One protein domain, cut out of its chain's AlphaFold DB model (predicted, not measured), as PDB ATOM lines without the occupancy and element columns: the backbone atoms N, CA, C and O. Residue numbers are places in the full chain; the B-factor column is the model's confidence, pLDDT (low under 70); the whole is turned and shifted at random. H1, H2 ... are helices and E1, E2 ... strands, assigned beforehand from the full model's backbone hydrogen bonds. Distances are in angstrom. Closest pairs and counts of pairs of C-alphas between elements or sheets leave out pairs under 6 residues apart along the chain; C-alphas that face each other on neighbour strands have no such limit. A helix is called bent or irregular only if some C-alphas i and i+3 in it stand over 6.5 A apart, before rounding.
ATOM      1  N   SER A   4     155.317 138.530  95.961       98.06
ATOM      2  CA  SER A   4     155.615 137.091  95.946       98.06
ATOM      3  C   SER A   4     154.540 136.245  96.635       98.06
ATOM      4  O   SER A   4     154.273 135.121  96.212       98.06
ATOM      5  N   GLN A   5     153.902 136.781  97.675       98.62
ATOM      6  CA  GLN A   5     152.828 136.090  98.376       98.62
ATOM      7  C   GLN A   5     151.536 136.102  97.545       98.62
ATOM      8  O   GLN A   5     150.894 135.062  97.427       98.62
ATOM      9  N   GLU A   6     151.190 137.223  96.904       98.69
ATOM     10  CA  GLU A   6     150.057 137.263  95.965       98.69
ATOM     11  C   GLU A   6     150.292 136.359  94.749       98.69
ATOM     12  O   GLU A   6     149.386 135.641  94.328       98.69
ATOM     13  N   ALA A   7     151.521 136.317  94.230       98.75
ATOM     14  CA  ALA A   7     151.906 135.420  93.145       98.75
ATOM     15  C   ALA A   7     151.652 133.947  93.501       98.75
ATOM     16  O   ALA A   7     151.057 133.219  92.703       98.75
ATOM     17  N   ALA A   8     152.043 133.520  94.707       98.62
ATOM     18  CA  ALA A   8     151.790 132.165  95.193       98.62
ATOM     19  C   ALA A   8     150.284 131.867  95.316       98.62
ATOM     20  O   ALA A   8     149.837 130.787  94.927       98.62
ATOM     21  N   ILE A   9     149.489 132.837  95.789       98.56
ATOM     22  CA  ILE A   9     148.023 132.720  95.837       98.56
ATOM     23  C   ILE A   9     147.454 132.557  94.422       98.56
ATOM     24  O   ILE A   9     146.683 131.631  94.186       98.56
ATOM     25  N   GLY A  10     147.860 133.398  93.468       98.44
ATOM     26  CA  GLY A  10     147.405 133.316  92.078       98.44
ATOM     27  C   GLY A  10     147.759 131.979  91.418       98.44
ATOM     28  O   GLY A  10     146.922 131.382  90.741       98.44
ATOM     29  N   GLN A  11     148.975 131.473  91.650       98.50
ATOM     30  CA  GLN A  11     149.431 130.175  91.139       98.50
ATOM     31  C   GLN A  11     148.650 128.995  91.726       98.50
ATOM     32  O   GLN A  11     148.444 128.007  91.026       98.50
ATOM     33  N   ALA A  12     148.199 129.094  92.978       98.62
ATOM     34  CA  ALA A  12     147.324 128.093  93.582       98.62
ATOM     35  C   ALA A  12     145.869 128.229  93.096       98.62
ATOM     36  O   ALA A  12     145.210 127.226  92.820       98.62
ATOM     37  N   LEU A  13     145.368 129.462  92.958       98.56
ATOM     38  CA  LEU A  13     143.980 129.746  92.593       98.56
ATOM     39  C   LEU A  13     143.669 129.399  91.133       98.56
ATOM     40  O   LEU A  13     142.605 128.847  90.859       98.56
ATOM     41  N   ARG A  14     144.577 129.696  90.193       98.38
ATOM     42  CA  ARG A  14     144.332 129.489  88.754       98.38
ATOM     43  C   ARG A  14     143.970 128.027  88.419       98.38
ATOM     44  O   ARG A  14     142.884 127.828  87.873       98.38
ATOM     45  N   PRO A  15     144.752 127.000  88.815       98.38
ATOM     46  CA  PRO A  15     144.373 125.605  88.591       98.38
ATOM     47  C   PRO A  15     143.072 125.202  89.291       98.38
ATOM     48  O   PRO A  15     142.321 124.392  88.754       98.38
ATOM     49  N   LEU A  16     142.777 125.753  90.475       98.50
ATOM     50  CA  LEU A  16     141.521 125.465  91.176       98.50
ATOM     51  C   LEU A  16     140.314 125.983  90.392       98.50
ATOM     52  O   LEU A  16     139.343 125.245  90.234       98.50
ATOM     53  N   LEU A  17     140.378 127.207  89.865       98.62
ATOM     54  CA  LEU A  17     139.328 127.736  88.995       98.62
ATOM     55  C   LEU A  17     139.188 126.889  87.723       98.62
ATOM     56  O   LEU A  17     138.076 126.508  87.366       98.62
ATOM     57  N   ASP A  18     140.301 126.545  87.074       98.19
ATOM     58  CA  ASP A  18     140.289 125.758  85.833       98.19
ATOM     59  C   ASP A  18     139.669 124.370  86.037       98.19
ATOM     60  O   ASP A  18     138.751 123.987  85.310       98.19
ATOM     61  N   ASN A  19     140.099 123.655  87.080       98.44
ATOM     62  CA  ASN A  19     139.622 122.308  87.397       98.44
ATOM     63  C   ASN A  19     138.148 122.268  87.830       98.44
ATOM     64  O   ASN A  19     137.538 121.202  87.799       98.44
ATOM     65  N   ASN A  20     137.570 123.409  88.219       98.44
ATOM     66  CA  ASN A  20     136.164 123.528  88.604       98.44
ATOM     67  C   ASN A  20     135.296 124.192  87.516       98.44
ATOM     68  O   ASN A  20     134.169 124.595  87.791       98.44
ATOM     69  N   GLY A  21     135.794 124.302  86.277       98.25
ATOM     70  CA  GLY A  21     135.018 124.830  85.148       98.25
ATOM     71  C   GLY A  21     134.917 126.359  85.094       98.25
ATOM     72  O   GLY A  21     134.123 126.893  84.325       98.25
ATOM     73  N   PHE A  22     135.741 127.076  85.864       98.38
ATOM     74  CA  PHE A  22     135.799 128.541  85.922       98.38
ATOM     75  C   PHE A  22     137.014 129.109  85.169       98.38
ATOM     76  O   PHE A  22     137.567 130.149  85.535       98.38
ATOM     77  N   SER A  23     137.448 128.447  84.093       97.19
ATOM     78  CA  SER A  23     138.604 128.881  83.294       97.19
ATOM     79  C   SER A  23     138.416 130.246  82.626       97.19
ATOM     80  O   SER A  23     139.388 130.954  82.371       97.19
ATOM     81  N   SER A  24     137.168 130.671  82.408       97.25
ATOM     82  CA  SER A  24     136.837 132.004  81.892       97.25
ATOM     83  C   SER A  24     136.922 133.118  82.940       97.25
ATOM     84  O   SER A  24     136.891 134.294  82.573       97.25
ATOM     85  N   VAL A  25     136.993 132.786  84.235       98.06
ATOM     86  CA  VAL A  25     137.126 133.780  85.306       98.06
ATOM     87  C   VAL A  25     138.538 134.342  85.272       98.06
ATOM     88  O   VAL A  25     139.520 133.613  85.431       98.06
ATOM     89  N   LYS A  26     138.638 135.652  85.066       97.81
ATOM     90  CA  LYS A  26     139.908 136.374  85.086       97.81
ATOM     91  C   LYS A  26     140.371 136.585  86.520       97.81
ATOM     92  O   LYS A  26     139.559 136.876  87.391       97.81
ATOM     93  N   ILE A  27     141.678 136.481  86.735       98.50
ATOM     94  CA  ILE A  27     142.316 136.886  87.988       98.50
ATOM     95  C   ILE A  27     143.055 138.190  87.701       98.50
ATOM     96  O   ILE A  27     143.875 138.249  86.780       98.50
ATOM     97  N   VAL A  28     142.739 139.229  88.464       98.31
ATOM     98  CA  VAL A  28     143.366 140.549  88.375       98.31
ATOM     99  C   VAL A  28     144.124 140.784  89.672       98.31
ATOM    100  O   VAL A  28     143.607 140.466  90.740       98.31
ATOM    101  N   GLY A  29     145.370 141.234  89.560       98.25
ATOM    102  CA  GLY A  29     146.241 141.439  90.715       98.25
ATOM    103  C   GLY A  29     146.460 142.907  91.076       98.25
ATOM    104  O   GLY A  29     145.989 143.808  90.377       98.25
ATOM    105  N   PHE A  30     147.258 143.123  92.122       98.25
ATOM    106  CA  PHE A  30     147.638 144.417  92.705       98.25
ATOM    107  C   PHE A  30     146.498 145.186  93.394       98.25
ATOM    108  O   PHE A  30     146.624 145.426  94.590       98.25
ATOM    109  N   GLU A  31     145.419 145.538  92.679       97.56
ATOM    110  CA  GLU A  31     144.221 146.228  93.218       97.56
ATOM    111  C   GLU A  31     144.562 147.368  94.203       97.56
ATOM    112  O   GLU A  31     144.140 147.364  95.359       97.56
ATOM    113  N   HIS A  32     145.402 148.320  93.772       98.19
ATOM    114  CA  HIS A  32     145.826 149.444  94.614       98.19
ATOM    115  C   HIS A  32     146.294 150.651  93.780       98.19
ATOM    116  O   HIS A  32     146.123 150.702  92.567       98.19
ATOM    117  N   ASN A  33     146.862 151.676  94.408       98.44
ATOM    118  CA  ASN A  33     147.064 152.979  93.770       98.44
ATOM    119  C   ASN A  33     148.034 153.001  92.569       98.44
ATOM    120  O   ASN A  33     149.051 152.302  92.532       98.44
ATOM    121  N   TRP A  34     147.728 153.863  91.590       98.44
ATOM    122  CA  TRP A  34     148.491 154.032  90.341       98.44
ATOM    123  C   TRP A  34     149.949 154.464  90.510       98.44
ATOM    124  O   TRP A  34     150.749 154.271  89.596       98.44
ATOM    125  N   ASP A  35     150.332 155.021  91.658       98.12
ATOM    126  CA  ASP A  35     151.675 155.553  91.912       98.12
ATOM    127  C   ASP A  35     152.710 154.425  91.981       98.12
ATOM    128  O   ASP A  35     153.900 154.635  91.758       98.12
ATOM    129  N   ASN A  36     152.236 153.199  92.212       97.81
ATOM    130  CA  ASN A  36     153.048 151.996  92.220       97.81
ATOM    131  C   ASN A  36     153.049 151.240  90.881       97.81
ATOM    132  O   ASN A  36     153.542 150.117  90.834       97.81
ATOM    133  N   ALA A  37     152.530 151.798  89.780       97.94
ATOM    134  CA  ALA A  37     152.421 151.074  88.502       97.94
ATOM    135  C   ALA A  37     153.751 150.482  87.984       97.94
ATOM    136  O   ALA A  37     153.742 149.477  87.275       97.94
ATOM    137  N   GLY A  38     154.892 151.068  88.362       98.00
ATOM    138  CA  GLY A  38     156.232 150.560  88.041       98.00
ATOM    139  C   GLY A  38     156.854 149.599  89.066       98.00
ATOM    140  O   GLY A  38     157.995 149.188  88.872       98.00
ATOM    141  N   GLY A  39     156.162 149.278  90.161       98.31
ATOM    142  CA  GLY A  39     156.686 148.475  91.269       98.31
ATOM    143  C   GLY A  39     155.987 147.124  91.396       98.31
ATOM    144  O   GLY A  39     156.182 146.216  90.588       98.31
ATOM    145  N   TYR A  40     155.140 147.005  92.416       98.69
ATOM    146  CA  TYR A  40     154.407 145.799  92.785       98.69
ATOM    147  C   TYR A  40     153.759 145.046  91.608       98.69
ATOM    148  O   TYR A  40     153.996 143.842  91.492       98.69
ATOM    149  N   PRO A  41     152.960 145.677  90.720       98.56
ATOM    150  CA  PRO A  41     152.318 144.962  89.618       98.56
ATOM    151  C   PRO A  41     153.328 144.351  88.635       98.56
ATOM    152  O   PRO A  41     153.072 143.271  88.099       98.56
ATOM    153  N   ILE A  42     154.492 144.981  88.425       98.69
ATOM    154  CA  ILE A  42     155.566 144.422  87.591       98.69
ATOM    155  C   ILE A  42     156.170 143.184  88.261       98.69
ATOM    156  O   ILE A  42     156.291 142.136  87.622       98.69
ATOM    157  N   ASP A  43     156.487 143.268  89.555       98.69
ATOM    158  CA  ASP A  43     157.021 142.131  90.316       98.69
ATOM    159  C   ASP A  43     156.034 140.955  90.361       98.69
ATOM    160  O   ASP A  43     156.434 139.795  90.204       98.69
ATOM    161  N   LEU A  44     154.736 141.245  90.496       98.75
ATOM    162  CA  LEU A  44     153.673 140.244  90.469       98.75
ATOM    163  C   LEU A  44     153.615 139.514  89.120       98.75
ATOM    164  O   LEU A  44     153.630 138.279  89.080       98.75
ATOM    165  N   MET A  45     153.593 140.260  88.009       98.50
ATOM    166  CA  MET A  45     153.570 139.665  86.668       98.50
ATOM    167  C   MET A  45     154.845 138.878  86.364       98.50
ATOM    168  O   MET A  45     154.783 137.870  85.661       98.50
ATOM    169  N   LYS A  46     155.995 139.290  86.906       98.31
ATOM    170  CA  LYS A  46     157.252 138.541  86.786       98.31
ATOM    171  C   LYS A  46     157.203 137.209  87.537       98.31
ATOM    172  O   LYS A  46     157.698 136.210  87.019       98.31
ATOM    173  N   ALA A  47     156.619 137.186  88.733       98.44
ATOM    174  CA  ALA A  47     156.573 135.997  89.582       98.44
ATOM    175  C   ALA A  47     155.513 134.967  89.144       98.44
ATOM    176  O   ALA A  47     155.750 133.762  89.241       98.44
ATOM    177  N   ALA A  48     154.356 135.414  88.644       98.38
ATOM    178  CA  ALA A  48     153.250 134.533  88.256       98.38
ATOM    179  C   ALA A  48     152.561 134.966  86.944       98.38
ATOM    180  O   ALA A  48     151.347 135.192  86.920       98.38
ATOM    181  N   PRO A  49     153.288 135.015  85.811       96.38
ATOM    182  CA  PRO A  49     152.777 135.572  84.556       96.38
ATOM    183  C   PRO A  49     151.558 134.831  83.998       96.38
ATOM    184  O   PRO A  49     150.781 135.427  83.264       96.38
ATOM    185  N   ASN A  50     151.358 133.555  84.327       97.25
ATOM    186  CA  ASN A  50     150.240 132.758  83.802       97.25
ATOM    187  C   ASN A  50     149.023 132.718  84.736       97.25
ATOM    188  O   ASN A  50     147.971 132.232  84.335       97.25
ATOM    189  N   ALA A  51     149.153 133.210  85.972       98.31
ATOM    190  CA  ALA A  51     148.047 133.212  86.926       98.31
ATOM    191  C   ALA A  51     147.072 134.370  86.671       98.31
ATOM    192  O   ALA A  51     145.863 134.194  86.783       98.31
ATOM    193  N   PHE A  52     147.598 135.537  86.291       98.56
ATOM    194  CA  PHE A  52     146.834 136.780  86.197       98.56
ATOM    195  C   PHE A  52     146.573 137.193  84.746       98.56
ATOM    196  O   PHE A  52     147.466 137.149  83.894       98.56
ATOM    197  N   SER A  53     145.358 137.659  84.464       98.31
ATOM    198  CA  SER A  53     144.995 138.289  83.187       98.31
ATOM    199  C   SER A  53     145.555 139.711  83.074       98.31
ATOM    200  O   SER A  53     145.855 140.178  81.975       98.31
ATOM    201  N   GLY A  54     145.745 140.380  84.211       98.50
ATOM    202  CA  GLY A  54     146.166 141.769  84.275       98.50
ATOM    203  C   GLY A  54     146.264 142.289  85.703       98.50
ATOM    204  O   GLY A  54     146.280 141.505  86.655       98.50
ATOM    205  N   VAL A  55     146.304 143.610  85.833       98.81
ATOM    206  CA  VAL A  55     146.370 144.325  87.115       98.81
ATOM    207  C   VAL A  55     145.292 145.397  87.191       98.81
ATOM    208  O   VAL A  55     144.764 145.832  86.161       98.81
ATOM    209  N   ALA A  56     144.979 145.815  88.409       98.75
ATOM    210  CA  ALA A  56     143.996 146.845  88.686       98.75
ATOM    211  C   ALA A  56     144.577 148.009  89.484       98.75
ATOM    212  O   ALA A  56     145.518 147.824  90.258       98.75
ATOM    213  N   PHE A  57     143.997 149.191  89.283       98.81
ATOM    214  CA  PHE A  57     144.467 150.435  89.870       98.81
ATOM    215  C   PHE A  57     143.363 151.296  90.474       98.81
ATOM    216  O   PHE A  57     142.251 151.363  89.943       98.81
ATOM    217  N   HIS A  58     143.735 152.006  91.541       98.69
ATOM    218  CA  HIS A  58     142.929 153.001  92.249       98.69
ATOM    219  C   HIS A  58     143.537 154.411  92.132       98.69
ATOM    220  O   HIS A  58     144.690 154.564  91.714       98.69
ATOM    221  N   CYS A  59     142.779 155.442  92.519       97.94
ATOM    222  CA  CYS A  59     143.165 156.855  92.374       97.94
ATOM    223  C   CYS A  59     143.645 157.576  93.648       97.94
ATOM    224  O   CYS A  59     143.837 158.791  93.618       97.94
ATOM    225  N   TYR A  60     143.766 156.894  94.788       96.88
ATOM    226  CA  TYR A  60     143.885 157.575  96.086       96.88
ATOM    227  C   TYR A  60     145.264 158.187  96.355       96.88
ATOM    228  O   TYR A  60     145.402 159.028  97.243       96.88
ATOM    229  N   ALA A  61     146.290 157.773  95.609       96.88
ATOM    230  CA  ALA A  61     147.635 158.327  95.721       96.88
ATOM    231  C   ALA A  61     147.896 159.444  94.701       96.88
ATOM    232  O   ALA A  61     147.149 159.661  93.747       96.88
ATOM    233  N   SER A  62     149.012 160.150  94.882       95.00
ATOM    234  CA  SER A  62     149.456 161.174  93.938       95.00
ATOM    235  C   SER A  62     149.759 160.589  92.553       95.00
ATOM    236  O   SER A  62     150.017 159.399  92.390       95.00
ATOM    237  N   GLY A  63     149.727 161.439  91.528       96.00
ATOM    238  CA  GLY A  63     149.915 161.024  90.142       96.00
ATOM    239  C   GLY A  63     148.607 161.059  89.365       96.00
ATOM    240  O   GLY A  63     147.804 161.970  89.547       96.00
ATOM    241  N   GLY A  64     148.438 160.109  88.452       97.44
ATOM    242  CA  GLY A  64     147.307 160.065  87.538       97.44
ATOM    243  C   GLY A  64     147.414 158.897  86.560       97.44
ATOM    244  O   GLY A  64     148.358 158.102  86.635       97.44
ATOM    245  N   PRO A  65     146.492 158.802  85.591       97.81
ATOM    246  CA  PRO A  65     146.390 157.647  84.705       97.81
ATOM    247  C   PRO A  65     147.616 157.458  83.798       97.81
ATOM    248  O   PRO A  65     147.864 156.347  83.341       97.81
ATOM    249  N   SER A  66     148.444 158.483  83.582       98.19
ATOM    250  CA  SER A  66     149.691 158.344  82.817       98.19
ATOM    251  C   SER A  66     150.699 157.380  83.452       98.19
ATOM    252  O   SER A  66     151.548 156.839  82.749       98.19
ATOM    253  N   GLN A  67     150.590 157.103  84.758       98.19
ATOM    254  CA  GLN A  67     151.424 156.104  85.436       98.19
ATOM    255  C   GLN A  67     151.204 154.689  84.875       98.19
ATOM    256  O   GLN A  67     152.146 153.892  84.827       98.19
ATOM    257  N   LEU A  68     149.990 154.398  84.391       98.44
ATOM    258  CA  LEU A  68     149.596 153.090  83.858       98.44
ATOM    259  C   LEU A  68     150.413 152.686  82.620       98.44
ATOM    260  O   LEU A  68     150.620 151.495  82.378       98.44
ATOM    261  N   GLU A  69     150.948 153.665  81.881       98.44
ATOM    262  CA  GLU A  69     151.872 153.450  80.758       98.44
ATOM    263  C   GLU A  69     153.095 152.627  81.173       98.44
ATOM    264  O   GLU A  69     153.569 151.788  80.412       98.44
ATOM    265  N   THR A  70     153.599 152.824  82.395       98.38
ATOM    266  CA  THR A  70     154.780 152.102  82.892       98.38
ATOM    267  C   THR A  70     154.526 150.597  82.929       98.38
ATOM    268  O   THR A  70     155.349 149.819  82.442       98.38
ATOM    269  N   PHE A  71     153.363 150.182  83.440       98.69
ATOM    270  CA  PHE A  71     152.974 148.774  83.448       98.69
ATOM    271  C   PHE A  71     152.681 148.263  82.034       98.69
ATOM    272  O   PHE A  71     153.156 147.187  81.667       98.69
ATOM    273  N   HIS A  72     151.941 149.034  81.225       98.62
ATOM    274  CA  HIS A  72     151.621 148.641  79.851       98.62
ATOM    275  C   HIS A  72     152.884 148.387  79.019       98.62
ATOM    276  O   HIS A  72     152.985 147.363  78.350       98.62
ATOM    277  N   ASN A  73     153.883 149.266  79.114       98.62
ATOM    278  CA  ASN A  73     155.142 149.125  78.386       98.62
ATOM    279  C   ASN A  73     155.933 147.877  78.810       98.62
ATOM    280  O   ASN A  73     156.581 147.250  77.972       98.62
ATOM    281  N   ALA A  74     155.867 147.489  80.088       98.56
ATOM    282  CA  ALA A  74     156.501 146.267  80.584       98.56
ATOM    283  C   ALA A  74     155.728 144.994  80.184       98.56
ATOM    284  O   ALA A  74     156.337 143.964  79.888       98.56
ATOM    285  N   TYR A  75     154.393 145.061  80.155       98.44
ATOM    286  CA  TYR A  75     153.506 143.928  79.887       98.44
ATOM    287  C   TYR A  75     152.370 144.296  78.913       98.44
ATOM    288  O   TYR A  75     151.199 144.285  79.298       98.44
ATOM    289  N   PRO A  76     152.661 144.531  77.619       98.00
ATOM    290  CA  PRO A  76     151.680 145.075  76.667       98.00
ATOM    291  C   PRO A  76     150.502 144.135  76.375       98.00
ATOM    292  O   PRO A  76     149.438 144.570  75.942       98.00
ATOM    293  N   ASN A  77     150.676 142.838  76.643       97.44
ATOM    294  CA  ASN A  77     149.636 141.818  76.487       97.44
ATOM    295  C   ASN A  77     148.802 141.597  77.762       97.44
ATOM    296  O   ASN A  77     147.887 140.772  77.749       97.44
ATOM    297  N   LYS A  78     149.126 142.278  78.869       98.50
ATOM    298  CA  LYS A  78     148.362 142.209  80.118       98.50
ATOM    299  C   LYS A  78     147.308 143.297  80.157       98.50
ATOM    300  O   LYS A  78     147.473 144.392  79.629       98.50
ATOM    301  N   GLU A  79     146.186 142.956  80.765       98.38
ATOM    302  CA  GLU A  79     145.072 143.878  80.901       98.38
ATOM    303  C   GLU A  79     145.338 144.876  82.032       98.38
ATOM    304  O   GLU A  79     145.969 144.540  83.034       98.38
ATOM    305  N   ILE A  80     144.838 146.098  81.866       98.81
ATOM    306  CA  ILE A  80     144.804 147.108  82.919       98.81
ATOM    307  C   ILE A  80     143.341 147.406  83.218       98.81
ATOM    308  O   ILE A  80     142.544 147.620  82.300       98.81
ATOM    309  N   TYR A  81     142.995 147.421  84.495       98.75
ATOM    310  CA  TYR A  81     141.676 147.779  84.991       98.75
ATOM    311  C   TYR A  81     141.802 148.994  85.909       98.75
ATOM    312  O   TYR A  81     142.675 149.035  86.765       98.75
ATOM    313  N   PHE A  82     140.948 149.995  85.730       98.69
ATOM    314  CA  PHE A  82     140.765 151.029  86.745       98.69
ATOM    315  C   PHE A  82     139.497 150.676  87.518       98.69
ATOM    316  O   PHE A  82     138.412 150.629  86.920       98.69
ATOM    317  N   THR A  83     139.651 150.323  88.791       98.56
ATOM    318  CA  THR A  83     138.613 149.616  89.556       98.56
ATOM    319  C   THR A  83     138.003 150.434  90.677       98.56
ATOM    320  O   THR A  83     136.891 150.113  91.087       98.56
ATOM    321  N   GLU A  84     138.665 151.500  91.130       98.44
ATOM    322  CA  GLU A  84     138.194 152.220  92.307       98.44
ATOM    323  C   GLU A  84     138.660 153.678  92.357       98.44
ATOM    324  O   GLU A  84     139.843 154.006  92.227       98.44
ATOM    325  N   CYS A  85     137.696 154.558  92.593       98.00
ATOM    326  CA  CYS A  85     137.886 155.922  93.055       98.00
ATOM    327  C   CYS A  85     136.661 156.325  93.880       98.00
ATOM    328  O   CYS A  85     135.659 155.607  93.894       98.00
ATOM    329  N   THR A  86     136.724 157.443  94.600       96.81
ATOM    330  CA  THR A  86     135.535 157.973  95.272       96.81
ATOM    331  C   THR A  86     135.506 159.489  95.228       96.81
ATOM    332  O   THR A  86     136.529 160.152  95.416       96.81
ATOM    333  N   GLY A  87     134.301 160.037  95.084       96.00
ATOM    334  CA  GLY A  87     134.034 161.429  95.409       96.00
ATOM    335  C   GLY A  87     134.146 161.672  96.915       96.00
ATOM    336  O   GLY A  87     134.119 160.738  97.724       96.00
ATOM    337  N   SER A  88     134.233 162.942  97.300       95.88
ATOM    338  CA  SER A  88     134.236 163.379  98.700       95.88
ATOM    339  C   SER A  88     133.071 164.331  98.966       95.88
ATOM    340  O   SER A  88     132.655 165.094  98.096       95.88
ATOM    341  N   PHE A  89     132.503 164.302 100.168       95.12
ATOM    342  CA  PHE A  89     131.530 165.314 100.571       95.12
ATOM    343  C   PHE A  89     132.223 166.665 100.791       95.12
ATOM    344  O   PHE A  89     133.310 166.734 101.363       95.12
ATOM    345  N   GLY A  90     131.570 167.745 100.355       93.88
ATOM    346  CA  GLY A  90     132.065 169.119 100.504       93.88
ATOM    347  C   GLY A  90     133.022 169.598  99.406       93.88
ATOM    348  O   GLY A  90     133.437 170.755  99.453       93.88
ATOM    349  N   SER A  91     133.361 168.760  98.422       96.12
ATOM    350  CA  SER A  91     134.108 169.177  97.231       96.12
ATOM    351  C   SER A  91     133.244 169.974  96.244       96.12
ATOM    352  O   SER A  91     132.011 169.937  96.275       96.12
ATOM    353  N   ASP A  92     133.909 170.741  95.377       95.38
ATOM    354  CA  ASP A  92     133.249 171.556  94.357       95.38
ATOM    355  C   ASP A  92     132.703 170.693  93.211       95.38
ATOM    356  O   ASP A  92     133.420 169.896  92.606       95.38
ATOM    357  N   TRP A  93     131.433 170.917  92.859       95.38
ATOM    358  CA  TRP A  93     130.707 170.094  91.890       95.38
ATOM    359  C   TRP A  93     131.380 170.035  90.516       95.38
ATOM    360  O   TRP A  93     131.466 168.972  89.900       95.38
ATOM    361  N   TRP A  94     131.856 171.174  90.017       95.69
ATOM    362  CA  TRP A  94     132.428 171.238  88.677       95.69
ATOM    363  C   TRP A  94     133.877 170.748  88.636       95.69
ATOM    364  O   TRP A  94     134.289 170.098  87.670       95.69
ATOM    365  N   SER A  95     134.646 171.024  89.686       96.06
ATOM    366  CA  SER A  95     136.014 170.526  89.839       96.06
ATOM    367  C   SER A  95     136.055 169.000  89.869       96.06
ATOM    368  O   SER A  95     136.883 168.421  89.165       96.06
ATOM    369  N   ASP A  96     135.114 168.363  90.568       97.69
ATOM    370  CA  ASP A  96     134.985 166.902  90.595       97.69
ATOM    371  C   ASP A  96     134.674 166.339  89.203       97.69
ATOM    372  O   ASP A  96     135.361 165.435  88.738       97.69
ATOM    373  N   ILE A  97     133.714 166.918  88.466       98.25
ATOM    374  CA  ILE A  97     133.408 166.461  87.099       98.25
ATOM    375  C   ILE A  97     134.626 166.586  86.187       98.25
ATOM    376  O   ILE A  97     134.943 165.639  85.463       98.25
ATOM    377  N   LYS A  98     135.327 167.726  86.210       97.69
ATOM    378  CA  LYS A  98     136.552 167.901  85.416       97.69
ATOM    379  C   LYS A  98     137.583 166.837  85.769       97.69
ATOM    380  O   LYS A  98     138.149 166.233  84.862       97.69
ATOM    381  N   TRP A  99     137.804 166.603  87.059       98.00
ATOM    382  CA  TRP A  99     138.814 165.668  87.531       98.00
ATOM    383  C   TRP A  99     138.466 164.216  87.180       98.00
ATOM    384  O   TRP A  99     139.307 163.527  86.597       98.00
ATOM    385  N   THR A 100     137.230 163.771  87.436       98.50
ATOM    386  CA  THR A 100     136.762 162.418  87.093       98.50
ATOM    387  C   THR A 100     136.809 162.197  85.588       98.50
ATOM    388  O   THR A 100     137.234 161.140  85.128       98.50
ATOM    389  N   MET A 101     136.416 163.188  84.788       98.62
ATOM    390  CA  MET A 101     136.502 163.070  83.337       98.62
ATOM    391  C   MET A 101     137.956 163.000  82.860       98.62
ATOM    392  O   MET A 101     138.287 162.075  82.124       98.62
ATOM    393  N   ASP A 102     138.820 163.924  83.283       98.25
ATOM    394  CA  ASP A 102     140.217 164.006  82.828       98.25
ATOM    395  C   ASP A 102     141.041 162.785  83.258       98.25
ATOM    396  O   ASP A 102     141.789 162.244  82.449       98.25
ATOM    397  N   ASN A 103     140.853 162.287  84.484       98.50
ATOM    398  CA  ASN A 103     141.680 161.209  85.033       98.50
ATOM    399  C   ASN A 103     141.063 159.820  84.866       98.50
ATOM    400  O   ASN A 103     141.779 158.864  84.574       98.50
ATOM    401  N   ILE A 104     139.747 159.692  85.039       98.25
ATOM    402  CA  ILE A 104     139.091 158.387  85.181       98.25
ATOM    403  C   ILE A 104     138.337 158.015  83.907       98.25
ATOM    404  O   ILE A 104     138.706 157.070  83.215       98.25
ATOM    405  N   ALA A 105     137.306 158.775  83.541       98.06
ATOM    406  CA  ALA A 105     136.390 158.396  82.468       98.06
ATOM    407  C   ALA A 105     136.983 158.583  81.054       98.06
ATOM    408  O   ALA A 105     136.632 157.842  80.129       98.06
ATOM    409  N   ILE A 106     137.886 159.556  80.870       98.44
ATOM    410  CA  ILE A 106     138.676 159.734  79.640       98.44
ATOM    411  C   ILE A 106     140.115 159.256  79.855       98.44
ATOM    412  O   ILE A 106     140.596 158.444  79.061       98.44
ATOM    413  N   GLY A 107     140.776 159.720  80.919       98.12
ATOM    414  CA  GLY A 107     142.202 159.483  81.158       98.12
ATOM    415  C   GLY A 107     142.589 158.012  81.277       98.12
ATOM    416  O   GLY A 107     143.432 157.542  80.516       98.12
ATOM    417  N   ALA A 108     141.959 157.247  82.171       98.25
ATOM    418  CA  ALA A 108     142.329 155.846  82.367       98.25
ATOM    419  C   ALA A 108     142.189 155.011  81.071       98.25
ATOM    420  O   ALA A 108     143.153 154.332  80.710       98.25
ATOM    421  N   PRO A 109     141.096 155.111  80.281       97.62
ATOM    422  CA  PRO A 109     141.028 154.454  78.974       97.62
ATOM    423  C   PRO A 109     142.059 154.940  77.949       97.62
ATOM    424  O   PRO A 109     142.472 154.161  77.086       97.62
ATOM    425  N   GLN A 110     142.477 156.213  77.998       97.38
ATOM    426  CA  GLN A 110     143.572 156.702  77.149       97.38
ATOM    427  C   GLN A 110     144.896 156.013  77.481       97.38
ATOM    428  O   GLN A 110     145.671 155.753  76.563       97.38
ATOM    429  N   HIS A 111     145.079 155.646  78.749       98.12
ATOM    430  CA  HIS A 111     146.236 154.939  79.287       98.12
ATOM    431  C   HIS A 111     145.952 153.446  79.529       98.12
ATOM    432  O   HIS A 111     146.313 152.871  80.556       98.12
ATOM    433  N   TRP A 112     145.314 152.806  78.543       98.06
ATOM    434  CA  TRP A 112     145.140 151.349  78.414       98.06
ATOM    435  C   TRP A 112     144.188 150.667  79.399       98.06
ATOM    436  O   TRP A 112     143.959 149.457  79.270       98.06
ATOM    437  N   ALA A 113     143.584 151.401  80.339       98.25
ATOM    438  CA  ALA A 113     142.587 150.817  81.222       98.25
ATOM    439  C   ALA A 113     141.338 150.389  80.435       98.25
ATOM    440  O   ALA A 113     140.828 151.096  79.564       98.25
ATOM    441  N   ARG A 114     140.820 149.202  80.751       97.00
ATOM    442  CA  ARG A 114     139.619 148.631  80.123       97.00
ATOM    443  C   ARG A 114     138.324 149.069  80.799       97.00
ATOM    444  O   ARG A 114     137.247 148.852  80.251       97.00
ATOM    445  N   THR A 115     138.436 149.645  81.989       96.94
ATOM    446  CA  THR A 115     137.330 150.072  82.845       96.94
ATOM    447  C   THR A 115     137.610 151.457  83.410       96.94
ATOM    448  O   THR A 115     138.747 151.922  83.386       96.94
ATOM    449  N   ALA A 116     136.557 152.095  83.911       96.94
ATOM    450  CA  ALA A 116     136.590 153.310  84.708       96.94
ATOM    451  C   ALA A 116     135.460 153.168  85.738       96.94
ATOM    452  O   ALA A 116     134.288 153.298  85.379       96.94
ATOM    453  N   LEU A 117     135.805 152.764  86.962       97.75
ATOM    454  CA  LEU A 117     134.856 152.443  88.028       97.75
ATOM    455  C   LEU A 117     135.020 153.396  89.213       97.75
ATOM    456  O   LEU A 117     136.120 153.849  89.511       97.75
ATOM    457  N   GLU A 118     133.903 153.663  89.876       97.75
ATOM    458  CA  GLU A 118     133.802 154.425  91.122       97.75
ATOM    459  C   GLU A 118     133.289 153.486  92.216       97.75
ATOM    460  O   GLU A 118     132.661 152.466  91.914       97.75
ATOM    461  N   TRP A 119     133.556 153.822  93.475       97.44
ATOM    462  CA  TRP A 119     133.464 152.875  94.581       97.44
ATOM    463  C   TRP A 119     132.029 152.511  94.972       97.44
ATOM    464  O   TRP A 119     131.557 151.407  94.702       97.44
ATOM    465  N   ASN A 120     131.302 153.443  95.593       97.19
ATOM    466  CA  ASN A 120     129.949 153.185  96.080       97.19
ATOM    467  C   ASN A 120     128.897 153.674  95.085       97.19
ATOM    468  O   ASN A 120     128.889 154.843  94.696       97.19
ATOM    469  N   LEU A 121     127.941 152.807  94.741       97.81
ATOM    470  CA  LEU A 121     126.776 153.208  93.949       97.81
ATOM    471  C   LEU A 121     125.850 154.135  94.742       97.81
ATOM    472  O   LEU A 121     125.372 155.121  94.192       97.81
ATOM    473  N   ALA A 164     127.914 158.487  83.599       97.50
ATOM    474  CA  ALA A 164     126.742 158.412  82.730       97.50
ATOM    475  C   ALA A 164     127.036 158.962  81.326       97.50
ATOM    476  O   ALA A 164     126.562 158.405  80.334       97.50
ATOM    477  N   GLN A 165     127.832 160.028  81.216       97.12
ATOM    478  CA  GLN A 165     128.283 160.541  79.921       97.12
ATOM    479  C   GLN A 165     129.213 159.541  79.228       97.12
ATOM    480  O   GLN A 165     128.944 159.133  78.097       97.12
ATOM    481  N   ALA A 166     130.251 159.069  79.921       96.50
ATOM    482  CA  ALA A 166     131.206 158.133  79.336       96.50
ATOM    483  C   ALA A 166     130.566 156.790  78.940       96.50
ATOM    484  O   ALA A 166     130.806 156.283  77.842       96.50
ATOM    485  N   SER A 167     129.685 156.241  79.781       96.44
ATOM    486  CA  SER A 167     128.998 154.970  79.513       96.44
ATOM    487  C   SER A 167     128.145 155.024  78.243       96.44
ATOM    488  O   SER A 167     128.173 154.077  77.456       96.44
ATOM    489  N   ARG A 168     127.465 156.143  77.955       96.06
ATOM    490  CA  ARG A 168     126.671 156.313  76.718       96.06
ATOM    491  C   ARG A 168     127.484 156.092  75.439       96.06
ATOM    492  O   ARG A 168     126.911 155.651  74.442       96.06
ATOM    493  N   ALA A 169     128.791 156.356  75.457       96.69
ATOM    494  CA  ALA A 169     129.672 156.128  74.312       96.69
ATOM    495  C   ALA A 169     130.054 154.650  74.117       96.69
ATOM    496  O   ALA A 169     130.377 154.230  73.006       96.69
ATOM    497  N   VAL A 170     129.994 153.832  75.170       96.44
ATOM    498  CA  VAL A 170     130.540 152.463  75.147       96.44
ATOM    499  C   VAL A 170     129.503 151.366  75.359       96.44
ATOM    500  O   VAL A 170     129.779 150.225  75.004       96.44
TER     501      VAL A 170
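What this domain is: This is residues 4 to 121 and 164 to 170 of the 261 residues of the protein "Glycoside hydrolase family 30 protein" of Thanatephorus cucumeris (strain AG1-IB / isolate 7/3/14) (UniProt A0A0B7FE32). A small sheet of three parallel strands has H2 and H3 side by side over one face, while H1 reaches toward one end of the long axis and H4 toward the other. Residues 89 to 95, of which 93 to 95 belong to H4, stick out. The printed part has 125 residues with six named helices and three named strands, in the order H1 E1 H2 E2 H3 E3 H4 H5 H6; the class is mixed, helices and strands. It is compact, with a radius of gyration of the C-alphas of 15.7 A, and spans 48 by 29 by 26 A.

Where its parts are: H1, residues 4 to 19, is 23.4 A long and begins at C-alpha 4 (155.615, 137.091, 95.946). E1 is residues 28 to 33, H2 40 to 47, E2 54 to 58, H3 65 to 74 and E3 79 to 84. H4, residues 93 to 105, is 16.1 A long and only just irregular: C-alphas 102 and 105 are 6.8 A apart. H5 is residues 107 to 110; H6, 164 to 170, ends at C-alpha 170 (130.540, 152.463, 75.147).

How they stand to each other: E1 and E2 pair through N 56 and O 29, 3.0 A; E2 and E3 through N 57 and O 81, 2.8 A. E1, H2, E2 and E2, H3, E3 are strand-helix-strand units, parallel neighbours joined through a helix, with right-handed crossovers. Two layers, helices on one face of a sheet, are formed by H2 and H3 with the sheet E1 E2 E3: H2 lies over E1 at a height over the sheet of 7.9 A, and H3 lies over E2, with E3 only just not under it as 2 of its 10 C-alphas fall there, at a height over the sheet of 10.0 A. H1 touches H2 with residues 4 to 7 alone, closest at C-alphas 7 and 44, 5.8 A. H5 touches H3, closest at C-alphas 108 and 65, 5.0 A. H4 and H6 are close but not clearly touching, C-alphas 105 and 166 being closest at 6.1 A. Every O i to N i+4 pair is within hydrogen-bond range in H2, against 10 of 12 in H1, 3 of 6 in H3, 8 of 9 in H4 and 1 of 3 in H6, which has 3 of 4 O i to N i+3 pairs; H5 is too short.

The domain as a whole: The C-alphas farthest apart, of Asn 19 and Asp 92, are 50.1 A apart. Residues 122 to 163 are not printed, and C-alphas 121 and 164 are 12.4 A apart across the cut. Of the links printed whole, none is long. No printed residue is under 70 in pLDDT.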